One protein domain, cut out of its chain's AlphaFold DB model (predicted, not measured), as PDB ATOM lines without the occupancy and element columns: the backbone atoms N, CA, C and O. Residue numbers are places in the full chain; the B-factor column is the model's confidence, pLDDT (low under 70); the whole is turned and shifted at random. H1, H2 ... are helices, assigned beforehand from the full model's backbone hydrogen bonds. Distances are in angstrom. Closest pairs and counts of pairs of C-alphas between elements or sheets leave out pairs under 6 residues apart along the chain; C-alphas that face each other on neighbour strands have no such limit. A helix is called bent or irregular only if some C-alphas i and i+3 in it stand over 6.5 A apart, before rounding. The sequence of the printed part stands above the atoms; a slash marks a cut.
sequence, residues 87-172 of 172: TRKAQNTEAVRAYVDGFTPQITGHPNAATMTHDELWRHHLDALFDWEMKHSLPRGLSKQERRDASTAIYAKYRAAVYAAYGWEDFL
ATOM      1  N   THR A  87     -40.199 -17.844  16.438       94.88
ATOM      2  CA  THR A  87     -38.765 -17.645  16.696       94.88
ATOM      3  C   THR A  87     -38.076 -16.971  15.509       94.88
ATOM      4  O   THR A  87     -37.339 -16.006  15.691       94.88
ATOM      5  N   ARG A  88     -38.345 -17.431  14.278       92.88
ATOM      6  CA  ARG A  88     -37.800 -16.802  13.062       92.88
ATOM      7  C   ARG A  88     -38.285 -15.368  12.902       92.88
ATOM      8  O   ARG A  88     -37.493 -14.505  12.552       92.88
ATOM      9  N   LYS A  89     -39.564 -15.101  13.172       93.00
ATOM     10  CA  LYS A  89     -40.129 -13.749  13.101       93.00
ATOM     11  C   LYS A  89     -39.440 -12.802  14.087       93.00
ATOM     12  O   LYS A  89     -39.093 -11.684  13.712       93.00
ATOM     13  N   ALA A  90     -39.197 -13.251  15.318       94.06
ATOM     14  CA  ALA A  90     -38.468 -12.478  16.318       94.06
ATOM     15  C   ALA A  90     -37.013 -12.219  15.888       94.06
ATOM     16  O   ALA A  90     -36.558 -11.078  15.918       94.06
ATOM     17  N   GLN A  91     -36.314 -13.250  15.403       94.75
ATOM     18  CA  GLN A  91     -34.947 -13.123  14.883       94.75
ATOM     19  C   GLN A  91     -34.860 -12.154  13.700       94.75
ATOM     20  O   GLN A  91     -33.975 -11.306  13.667       94.75
ATOM     21  N   ASN A  92     -35.792 -12.247  12.751       94.75
ATOM     22  CA  ASN A  92     -35.863 -11.343  11.607       94.75
ATOM     23  C   ASN A  92     -36.111  -9.901  12.048       94.75
ATOM     24  O   ASN A  92     -35.472  -8.988  11.533       94.75
ATOM     25  N   THR A  93     -37.017  -9.702  13.005       94.00
ATOM     26  CA  THR A  93     -37.352  -8.375  13.535       94.00
ATOM     27  C   THR A  93     -36.130  -7.732  14.185       94.00
ATOM     28  O   THR A  93     -35.811  -6.584  13.880       94.00
ATOM     29  N   GLU A  94     -35.401  -8.479  15.015       95.31
ATOM     30  CA  GLU A  94     -34.176  -7.986  15.647       95.31
ATOM     31  C   GLU A  94     -33.064  -7.733  14.619       95.31
ATOM     32  O   GLU A  94     -32.392  -6.708  14.673       95.31
ATOM     33  N   ALA A  95     -32.909  -8.608  13.623       94.38
ATOM     34  CA  ALA A  95     -31.928  -8.418  12.559       94.38
ATOM     35  C   ALA A  95     -32.229  -7.179  11.697       94.38
ATOM     36  O   ALA A  95     -31.310  -6.444  11.336       94.38
ATOM     37  N   VAL A  96     -33.504  -6.923  11.378       95.06
ATOM     38  CA  VAL A  96     -33.937  -5.705  10.675       95.06
ATOM     39  C   VAL A  96     -33.677  -4.476  11.535       95.06
ATOM     40  O   VAL A  96     -33.134  -3.497  11.031       95.06
ATOM     41  N   ARG A  97     -34.013  -4.530  12.828       94.94
ATOM     42  CA  ARG A  97     -33.738  -3.437  13.761       94.94
ATOM     43  C   ARG A  97     -32.246  -3.119  13.813       94.94
ATOM     44  O   ARG A  97     -31.878  -1.974  13.589       94.94
ATOM     45  N   ALA A  98     -31.395  -4.121  14.022       94.69
ATOM     46  CA  ALA A  98     -29.946  -3.946  14.066       94.69
ATOM     47  C   ALA A  98     -29.383  -3.391  12.747       94.69
ATOM     48  O   ALA A  98     -28.521  -2.515  12.766       94.69
ATOM     49  N   TYR A  99     -29.896  -3.853  11.603       94.56
ATOM     50  CA  TYR A  99     -29.536  -3.320  10.288       94.56
ATOM     51  C   TYR A  99     -29.899  -1.834  10.154       94.56
ATOM     52  O   TYR A  99     -29.066  -1.028   9.743       94.56
ATOM     53  N   VAL A 100     -31.117  -1.457  10.554       95.44
ATOM     54  CA  VAL A 100     -31.592  -0.066  10.523       95.44
ATOM     55  C   VAL A 100     -30.838   0.814  11.520       95.44
ATOM     56  O   VAL A 100     -30.539   1.968  11.219       95.44
ATOM     57  N   ASP A 101     -30.524   0.304  12.706       94.88
ATOM     58  CA  ASP A 101     -29.799   1.029  13.755       94.88
ATOM     59  C   ASP A 101     -28.314   1.201  13.439       94.88
ATOM     60  O   ASP A 101     -27.744   2.234  13.778       94.88
ATOM     61  N   GLY A 102     -27.715   0.267  12.698       93.69
ATOM     62  CA  GLY A 102     -26.359   0.409  12.167       93.69
ATOM     63  C   GLY A 102     -26.219   1.490  11.090       93.69
ATOM     64  O   GLY A 102     -25.104   1.921  10.797       93.69
ATOM     65  N   PHE A 103     -27.324   1.954  10.501       95.00
ATOM     66  CA  PHE A 103     -27.301   3.075   9.571       95.00
ATOM     67  C   PHE A 103     -27.408   4.410  10.308       95.00
ATOM     68  O   PHE A 103     -28.492   4.881  10.660       95.00
ATOM     69  N   THR A 104     -26.253   5.036  10.505       92.62
ATOM     70  CA  THR A 104     -26.117   6.386  11.058       92.62
ATOM     71  C   THR A 104     -25.522   7.314   9.995       92.62
ATOM     72  O   THR A 104     -24.300   7.497   9.973       92.62
ATOM     73  N   PRO A 105     -26.343   7.857   9.074       90.38
ATOM     74  CA  PRO A 105     -25.852   8.705   7.994       90.38
ATOM     75  C   PRO A 105     -25.213   9.977   8.560       90.38
ATOM     76  O   PRO A 105     -25.829  10.705   9.335       90.38
ATOM     77  N   GLN A 106     -23.966  10.235   8.169       89.19
ATOM     78  CA  GLN A 106     -23.236  11.454   8.511       89.19
ATOM     79  C   GLN A 106     -23.325  12.404   7.316       89.19
ATOM     80  O   GLN A 106     -22.496  12.341   6.411       89.19
ATOM     81  N   ILE A 107     -24.378  13.222   7.279       91.25
ATOM     82  CA  ILE A 107     -24.620  14.161   6.180       91.25
ATOM     83  C   ILE A 107     -24.161  15.554   6.594       91.25
ATOM     84  O   ILE A 107     -24.660  16.123   7.562       91.25
ATOM     85  N   THR A 108     -23.223  16.116   5.839       89.31
ATOM     86  CA  THR A 108     -22.816  17.519   5.952       89.31
ATOM     87  C   THR A 108     -23.367  18.307   4.773       89.31
ATOM     88  O   THR A 108     -23.354  17.813   3.644       89.31
ATOM     89  N   GLY A 109     -23.829  19.535   5.013       89.62
ATOM     90  CA  GLY A 109     -24.314  20.413   3.948       89.62
ATOM     91  C   GLY A 109     -23.257  20.634   2.864       89.62
ATOM     92  O   GLY A 109     -22.065  20.759   3.153       89.62
ATOM     93  N   HIS A 110     -23.686  20.671   1.604       90.94
ATOM     94  CA  HIS A 110     -22.781  20.917   0.486       90.94
ATOM     95  C   HIS A 110     -22.213  22.353   0.550       90.94
ATOM     96  O   HIS A 110     -22.978  23.293   0.787       90.94
ATOM     97  N   PRO A 111     -20.911  22.578   0.284       90.56
ATOM     98  CA  PRO A 111     -20.283  23.901   0.404       90.56
ATOM     99  C   PRO A 111     -20.926  24.982  -0.478       90.56
ATOM    100  O   PRO A 111     -20.940  26.150  -0.104       90.56
ATOM    101  N   ASN A 112     -21.512  24.595  -1.616       91.81
ATOM    102  CA  ASN A 112     -22.186  25.506  -2.552       91.81
ATOM    103  C   ASN A 112     -23.721  25.411  -2.489       91.81
ATOM    104  O   ASN A 112     -24.393  25.663  -3.486       91.81
ATOM    105  N   ALA A 113     -24.296  25.013  -1.350       90.25
ATOM    106  CA  ALA A 113     -25.740  24.795  -1.230       90.25
ATOM    107  C   ALA A 113     -26.594  25.999  -1.665       90.25
ATOM    108  O   ALA A 113     -27.652  25.813  -2.253       90.25
ATOM    109  N   ALA A 114     -26.110  27.228  -1.453       89.44
ATOM    110  CA  ALA A 114     -26.831  28.458  -1.791       89.44
ATOM    111  C   ALA A 114     -27.120  28.639  -3.294       89.44
ATOM    112  O   ALA A 114     -28.037  29.371  -3.653       89.44
ATOM    113  N   THR A 115     -26.338  28.006  -4.174       92.88
ATOM    114  CA  THR A 115     -26.490  28.125  -5.634       92.88
ATOM    115  C   THR A 115     -27.120  26.891  -6.270       92.88
ATOM    116  O   THR A 115     -27.245  26.841  -7.490       92.88
ATOM    117  N   MET A 116     -27.462  25.880  -5.470       93.25
ATOM    118  CA  MET A 116     -27.983  24.602  -5.944       93.25
ATOM    119  C   MET A 116     -29.464  24.468  -5.610       93.25
ATOM    120  O   MET A 116     -29.953  24.954  -4.591       93.25
ATOM    121  N   THR A 117     -30.186  23.773  -6.476       92.38
ATOM    122  CA  THR A 117     -31.578  23.411  -6.234       92.38
ATOM    123  C   THR A 117     -31.684  22.289  -5.201       92.38
ATOM    124  O   THR A 117     -30.752  21.513  -4.978       92.38
ATOM    125  N   HIS A 118     -32.871  22.155  -4.608       88.06
ATOM    126  CA  HIS A 118     -33.182  21.058  -3.692       88.06
ATOM    127  C   HIS A 118     -32.925  19.676  -4.324       88.06
ATOM    128  O   HIS A 118     -32.370  18.797  -3.672       88.06
ATOM    129  N   ASP A 119     -33.293  19.475  -5.595       90.12
ATOM    130  CA  ASP A 119     -33.095  18.196  -6.293       90.12
ATOM    131  C   ASP A 119     -31.607  17.881  -6.527       90.12
ATOM    132  O   ASP A 119     -31.180  16.741  -6.355       90.12
ATOM    133  N   GLU A 120     -30.784  18.884  -6.847       92.12
ATOM    134  CA  GLU A 120     -29.335  18.702  -7.005       92.12
ATOM    135  C   GLU A 120     -28.657  18.334  -5.680       92.12
ATOM    136  O   GLU A 120     -27.836  17.417  -5.638       92.12
ATOM    137  N   LEU A 121     -29.038  19.001  -4.587       91.62
ATOM    138  CA  LEU A 121     -28.539  18.693  -3.244       91.62
ATOM    139  C   LEU A 121     -29.014  17.321  -2.756       91.62
ATOM    140  O   LEU A 121     -28.250  16.601  -2.116       91.62
ATOM    141  N   TRP A 122     -30.249  16.936  -3.084       90.06
ATOM    142  CA  TRP A 122     -30.785  15.614  -2.773       90.06
ATOM    143  C   TRP A 122     -30.028  14.506  -3.512       90.06
ATOM    144  O   TRP A 122     -29.613  13.528  -2.894       90.06
ATOM    145  N   ARG A 123     -29.808  14.670  -4.824       90.75
ATOM    146  CA  ARG A 123     -29.059  13.703  -5.643       90.75
ATOM    147  C   ARG A 123     -27.618  13.547  -5.182       90.75
ATOM    148  O   ARG A 123     -27.138  12.422  -5.158       90.75
ATOM    149  N   HIS A 124     -26.960  14.638  -4.789       89.94
ATOM    150  CA  HIS A 124     -25.590  14.595  -4.274       89.94
ATOM    151  C   HIS A 124     -25.444  13.651  -3.071       89.94
ATOM    152  O   HIS A 124     -24.452  12.938  -2.960       89.94
ATOM    153  N   HIS A 125     -26.444  13.611  -2.189       89.50
ATOM    154  CA  HIS A 125     -26.386  12.788  -0.981       89.50
ATOM    155  C   HIS A 125     -26.813  11.332  -1.195       89.50
ATOM    156  O   HIS A 125     -26.540  10.494  -0.332       89.50
ATOM    157  N   LEU A 126     -27.440  10.994  -2.334       90.50
ATOM    158  CA  LEU A 126     -27.907   9.625  -2.596       90.50
ATOM    159  C   LEU A 126     -26.751   8.621  -2.645       90.50
ATOM    160  O   LEU A 126     -26.935   7.470  -2.252       90.50
ATOM    161  N   ASP A 127     -25.562   9.064  -3.052       86.31
ATOM    162  CA  ASP A 127     -24.366   8.223  -3.102       86.31
ATOM    163  C   ASP A 127     -24.020   7.646  -1.723       86.31
ATOM    164  O   ASP A 127     -23.669   6.474  -1.619       86.31
ATOM    165  N   ALA A 128     -24.216   8.410  -0.642       84.06
ATOM    166  CA  ALA A 128     -23.959   7.934   0.719       84.06
ATOM    167  C   ALA A 128     -24.911   6.798   1.133       84.06
ATOM    168  O   ALA A 128     -24.506   5.864   1.833       84.06
ATOM    169  N   LEU A 129     -26.172   6.862   0.692       89.75
ATOM    170  CA  LEU A 129     -27.147   5.797   0.911       89.75
ATOM    171  C   LEU A 129     -26.776   4.550   0.095       89.75
ATOM    172  O   LEU A 129     -26.700   3.456   0.658       89.75
ATOM    173  N   PHE A 130     -26.495   4.710  -1.201       90.81
ATOM    174  CA  PHE A 130     -26.139   3.588  -2.072       90.81
ATOM    175  C   PHE A 130     -24.837   2.907  -1.643       90.81
ATOM    176  O   PHE A 130     -24.776   1.679  -1.595       90.81
ATOM    177  N   ASP A 131     -23.820   3.675  -1.257       90.44
ATOM    178  CA  ASP A 131     -22.566   3.141  -0.724       90.44
ATOM    179  C   ASP A 131     -22.787   2.301   0.532       90.44
ATOM    180  O   ASP A 131     -22.141   1.262   0.713       90.44
ATOM    181  N   TRP A 132     -23.689   2.738   1.413       91.12
ATOM    182  CA  TRP A 132     -24.013   1.981   2.610       91.12
ATOM    183  C   TRP A 132     -24.745   0.679   2.272       91.12
ATOM    184  O   TRP A 132     -24.329  -0.369   2.764       91.12
ATOM    185  N   GLU A 133     -25.754   0.716   1.396       90.56
ATOM    186  CA  GLU A 133     -26.502  -0.475   0.955       90.56
ATOM    187  C   GLU A 133     -25.621  -1.480   0.191       90.56
ATOM    188  O   GLU A 133     -25.800  -2.692   0.318       90.56
ATOM    189  N   MET A 134     -24.626  -1.007  -0.566       89.88
ATOM    190  CA  MET A 134     -23.648  -1.883  -1.222       89.88
ATOM    191  C   MET A 134     -22.730  -2.586  -0.213       89.88
ATOM    192  O   MET A 134     -22.376  -3.749  -0.407       89.88
ATOM    193  N   LYS A 135     -22.341  -1.896   0.868       91.81
ATOM    194  CA  LYS A 135     -21.461  -2.442   1.920       91.81
ATOM    195  C   LYS A 135     -22.215  -3.301   2.939       91.81
ATOM    196  O   LYS A 135     -21.620  -4.202   3.528       91.81
ATOM    197  N   HIS A 136     -23.509  -3.054   3.129       92.06
ATOM    198  CA  HIS A 136     -24.344  -3.724   4.122       92.06
ATOM    199  C   HIS A 136     -25.501  -4.427   3.429       92.06
ATOM    200  O   HIS A 136     -26.500  -3.831   3.046       92.06
ATOM    201  N   SER A 137     -25.379  -5.743   3.292       89.62
ATOM    202  CA  SER A 137     -26.482  -6.551   2.783       89.62
ATOM    203  C   SER A 137     -27.598  -6.667   3.818       89.62
ATOM    204  O   SER A 137     -27.338  -6.905   5.000       89.62
ATOM    205  N   LEU A 138     -28.847  -6.609   3.350       90.31
ATOM    206  CA  LEU A 138     -30.008  -6.955   4.164       90.31
ATOM    207  C   LEU A 138     -29.852  -8.353   4.794       90.31
ATOM    208  O   LEU A 138     -29.307  -9.264   4.151       90.31
ATOM    209  N   PRO A 139     -30.395  -8.567   6.007       90.81
ATOM    210  CA  PRO A 139     -30.418  -9.882   6.630       90.81
ATOM    211  C   PRO A 139     -31.001 -10.961   5.705       90.81
ATOM    212  O   PRO A 139     -31.965 -10.752   4.960       90.81
ATOM    213  N   ARG A 140     -30.408 -12.159   5.749       90.62
ATOM    214  CA  ARG A 140     -30.899 -13.313   4.983       90.62
ATOM    215  C   ARG A 140     -32.197 -13.842   5.595       90.62
ATOM    216  O   ARG A 140     -32.418 -13.726   6.790       90.62
ATOM    217  N   GLY A 141     -33.043 -14.468   4.775       90.25
ATOM    218  CA  GLY A 141     -34.282 -15.106   5.245       90.25
ATOM    219  C   GLY A 141     -35.481 -14.169   5.424       90.25
ATOM    220  O   GLY A 141     -36.574 -14.652   5.711       90.25
ATOM    221  N   LEU A 142     -35.314 -12.864   5.180       93.12
ATOM    222  CA  LEU A 142     -36.418 -11.907   5.186       93.12
ATOM    223  C   LEU A 142     -37.386 -12.147   4.021       93.12
ATOM    224  O   LEU A 142     -36.969 -12.323   2.864       93.12
ATOM    225  N   SER A 143     -38.677 -12.076   4.334       93.19
ATOM    226  CA  SER A 143     -39.787 -11.990   3.391       93.19
ATOM    227  C   SER A 143     -39.722 -10.704   2.562       93.19
ATOM    228  O   SER A 143     -39.016  -9.746   2.880       93.19
ATOM    229  N   LYS A 144     -40.499 -10.656   1.476       94.19
ATOM    230  CA  LYS A 144     -40.573  -9.469   0.613       94.19
ATOM    231  C   LYS A 144     -41.051  -8.225   1.372       94.19
ATOM    232  O   LYS A 144     -40.557  -7.137   1.099       94.19
ATOM    233  N   GLN A 145     -42.001  -8.397   2.294       92.31
ATOM    234  CA  GLN A 145     -42.541  -7.294   3.083       92.31
ATOM    235  C   GLN A 145     -41.489  -6.761   4.064       92.31
ATOM    236  O   GLN A 145     -41.195  -5.576   4.025       92.31
ATOM    237  N   GLU A 146     -40.826  -7.638   4.825       93.75
ATOM    238  CA  GLU A 146     -39.777  -7.236   5.780       93.75
ATOM    239  C   GLU A 146     -38.624  -6.484   5.098       93.75
ATOM    240  O   GLU A 146     -38.135  -5.490   5.625       93.75
ATOM    241  N   ARG A 147     -38.210  -6.908   3.894       94.50
ATOM    242  CA  ARG A 147     -37.188  -6.183   3.118       94.50
ATOM    243  C   ARG A 147     -37.645  -4.781   2.738       94.50
ATOM    244  O   ARG A 147     -36.870  -3.838   2.848       94.50
ATOM    245  N   ARG A 148     -38.894  -4.648   2.286       93.88
ATOM    246  CA  ARG A 148     -39.472  -3.350   1.924       93.88
ATOM    247  C   ARG A 148     -39.544  -2.428   3.137       93.88
ATOM    248  O   ARG A 148     -39.208  -1.253   3.010       93.88
ATOM    249  N   ASP A 149     -39.961  -2.955   4.280       93.25
ATOM    250  CA  ASP A 149     -40.071  -2.187   5.519       93.25
ATOM    251  C   ASP A 149     -38.686  -1.722   5.992       93.25
ATOM    252  O   ASP A 149     -38.510  -0.544   6.298       93.25
ATOM    253  N   ALA A 150     -37.673  -2.598   5.930       94.75
ATOM    254  CA  ALA A 150     -36.286  -2.248   6.234       94.75
ATOM    255  C   ALA A 150     -35.747  -1.138   5.313       94.75
ATOM    256  O   ALA A 150     -35.241  -0.130   5.803       94.75
ATOM    257  N   SER A 151     -35.905  -1.274   3.990       93.00
ATOM    258  CA  SER A 151     -35.490  -0.235   3.033       93.00
ATOM    259  C   SER A 151     -36.229   1.086   3.257       93.00
ATOM    260  O   SER A 151     -35.625   2.151   3.187       93.00
ATOM    261  N   THR A 152     -37.526   1.034   3.581       94.56
ATOM    262  CA  THR A 152     -38.323   2.233   3.890       94.56
ATOM    263  C   THR A 152     -37.796   2.934   5.144       94.56
ATOM    264  O   THR A 152     -37.668   4.157   5.153       94.56
ATOM    265  N   ALA A 153     -37.442   2.177   6.188       95.25
ATOM    266  CA  ALA A 153     -36.899   2.723   7.428       95.25
ATOM    267  C   ALA A 153     -35.507   3.355   7.240       95.25
ATOM    268  O   ALA A 153     -35.259   4.453   7.741       95.25
ATOM    269  N   ILE A 154     -34.621   2.705   6.477       95.50
ATOM    270  CA  ILE A 154     -33.313   3.265   6.096       95.50
ATOM    271  C   ILE A 154     -33.489   4.572   5.323       95.50
ATOM    272  O   ILE A 154     -32.894   5.588   5.677       95.50
ATOM    273  N   TYR A 155     -34.349   4.562   4.302       93.81
ATOM    274  CA  TYR A 155     -34.614   5.740   3.487       93.81
ATOM    275  C   TYR A 155     -35.180   6.898   4.317       93.81
ATOM    276  O   TYR A 155     -34.783   8.043   4.125       93.81
ATOM    277  N   ALA A 156     -36.057   6.611   5.285       94.12
ATOM    278  CA  ALA A 156     -36.575   7.617   6.206       94.12
ATOM    279  C   ALA A 156     -35.468   8.232   7.084       94.12
ATOM    280  O   ALA A 156     -35.412   9.456   7.205       94.12
ATOM    281  N   LYS A 157     -34.552   7.418   7.639       94.88
ATOM    282  CA  LYS A 157     -33.381   7.916   8.391       94.88
ATOM    283  C   LYS A 157     -32.472   8.785   7.519       94.88
ATOM    284  O   LYS A 157     -32.058   9.858   7.948       94.88
ATOM    285  N   TYR A 158     -32.194   8.338   6.296       94.94
ATOM    286  CA  TYR A 158     -31.412   9.094   5.318       94.94
ATOM    287  C   TYR A 158     -32.066  10.448   5.012       94.94
ATOM    288  O   TYR A 158     -31.421  11.485   5.148       94.94
ATOM    289  N   ARG A 159     -33.364  10.447   4.680       94.38
ATOM    290  CA  ARG A 159     -34.134  11.663   4.390       94.38
ATOM    291  C   ARG A 159     -34.072  12.650   5.548       94.38
ATOM    292  O   ARG A 159     -33.766  13.813   5.320       94.38
ATOM    293  N   ALA A 160     -34.307  12.183   6.774       93.69
ATOM    294  CA  ALA A 160     -34.239  13.025   7.963       93.69
ATOM    295  C   ALA A 160     -32.849  13.660   8.146       93.69
ATOM    296  O   ALA A 160     -32.760  14.851   8.420       93.69
ATOM    297  N   ALA A 161     -31.769  12.900   7.935       93.94
ATOM    298  CA  ALA A 161     -30.406  13.415   8.057       93.94
ATOM    299  C   ALA A 161     -30.059  14.457   6.980       93.94
ATOM    300  O   ALA A 161     -29.446  15.476   7.291       93.94
ATOM    301  N   VAL A 162     -30.482  14.239   5.731       93.25
ATOM    302  CA  VAL A 162     -30.306  15.229   4.654       93.25
ATOM    303  C   VAL A 162     -31.076  16.506   4.963       93.25
ATOM    304  O   VAL A 162     -30.538  17.596   4.808       93.25
ATOM    305  N   TYR A 163     -32.317  16.380   5.426       93.44
ATOM    306  CA  TYR A 163     -33.156  17.535   5.723       93.44
ATOM    307  C   TYR A 163     -32.588  18.342   6.894       93.44
ATOM    308  O   TYR A 163     -32.499  19.563   6.795       93.44
ATOM    309  N   ALA A 164     -32.103  17.669   7.941       92.94
ATOM    310  CA  ALA A 164     -31.430  18.315   9.064       92.94
ATOM    311  C   ALA A 164     -30.149  19.062   8.646       92.94
ATOM    312  O   ALA A 164     -29.851  20.132   9.167       92.94
ATOM    313  N   ALA A 165     -29.399  18.545   7.666       92.62
ATOM    314  CA  ALA A 165     -28.187  19.203   7.172       92.62
ATOM    315  C   ALA A 165     -28.454  20.549   6.467       92.62
ATOM    316  O   ALA A 165     -27.529  21.351   6.322       92.62
ATOM    317  N   TYR A 166     -29.694  20.799   6.034       92.31
ATOM    318  CA  TYR A 166     -30.090  22.007   5.309       92.31
ATOM    319  C   TYR A 166     -31.179  22.836   6.004       92.31
ATOM    320  O   TYR A 166     -31.590  23.859   5.456       92.31
ATOM    321  N   GLY A 167     -31.641  22.431   7.191       89.94
ATOM    322  CA  GLY A 167     -32.735  23.113   7.887       89.94
ATOM    323  C   GLY A 167     -34.087  22.962   7.174       89.94
ATOM    324  O   GLY A 167     -34.866  23.910   7.108       89.94
ATOM    325  N   TRP A 168     -34.326  21.815   6.530       89.44
ATOM    326  CA  TRP A 168     -35.545  21.528   5.761       89.44
ATOM    327  C   TRP A 168     -36.568  20.702   6.544       89.44
ATOM    328  O   TRP A 168     -37.454  20.101   5.942       89.44
ATOM    329  N   GLU A 169     -36.464  20.623   7.869       85.12
ATOM    330  CA  GLU A 169     -37.284  19.734   8.697       85.12
ATOM    331  C   GLU A 169     -38.792  19.981   8.540       85.12
ATOM    332  O   GLU A 169     -39.569  19.033   8.631       85.12
ATOM    333  N   ASP A 170     -39.197  21.207   8.196       78.44
ATOM    334  CA  ASP A 170     -40.591  21.584   7.919       78.44
ATOM    335  C   ASP A 170     -41.207  20.862   6.700       78.44
ATOM    336  O   ASP A 170     -42.424  20.879   6.511       78.44
ATOM    337  N   PHE A 171     -40.388  20.219   5.862       70.94
ATOM    338  CA  PHE A 171     -40.815  19.478   4.671       70.94
ATOM    339  C   PHE A 171     -40.892  17.950   4.882       70.94
ATOM    340  O   PHE A 171     -41.090  17.221   3.898       70.94
ATOM    341  N   LEU A 172     -40.663  17.440   6.102       69.19
ATOM    342  CA  LEU A 172     -40.682  15.998   6.413       69.19
ATOM    343  C   LEU A 172     -42.091  15.409   6.458       69.19
ATOM    344  O   LEU A 172     -42.264  14.396   5.726       69.19
TER     345      LEU A 172
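What this domain is: This is residues 87 to 172 of the 172 residues of an uncharacterized protein of Deinococcus sp. Arct2-2 (UniProt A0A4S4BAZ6). The longest helix, H3, is a spine with the other two helices packed on it: the last part of H1, residues 96 to 100, packs on residues 146 to 154 of H3, running the same way, while H2 slants back over residues 155 to 162 of H3, running opposite ways to it. The printed part has 86 residues with three named helices, H1, H2, H3 in chain order, and no named strand: all helix. It is loose, radius of gyration of the C-alphas 14.9 A, and only just elongated, spanning 52 by 26 by 19 A.

How they stand to each other: H3, residues 144 to 166, touches H1, residues 87 to 101, through residues 96 to 100 of H1 alone; the closest C-alphas, of Val 100 and Ile 154, are 5.8 A apart, at a shallow tilt of 19 degrees. H2, residues 118 to 135, touches H3 with residues 122 to 129 alone, opposite ways at a steep tilt of 47 degrees; the closest C-alphas, of Leu 129 and Tyr 158, are 7.0 A apart. H1 and H2 are apart. Every O i to N i+4 pair is within hydrogen-bond range in H1, 11 of 14 in H2 and 18 of 19 in H3.

Where its parts are: H3 is 33.5 A long, from C-alpha 144 at (-40.573, -9.469, 0.613) to C-alpha 166 at (-30.090, 22.007, 5.309); H2 is 26.9 A and H1 20.9 A. H2 has a kink of 26 degrees near residue 125 and is only just irregular, C-alphas 124 and 127 being 6.6 A apart.

The domain as a whole: The C-alphas farthest apart, of Thr 87 and Thr 115, are 52.4 A apart. The printed part has no cut; the H1 to H2 link is long, 16 residues. Residue 172 alone is under 70 in pLDDT.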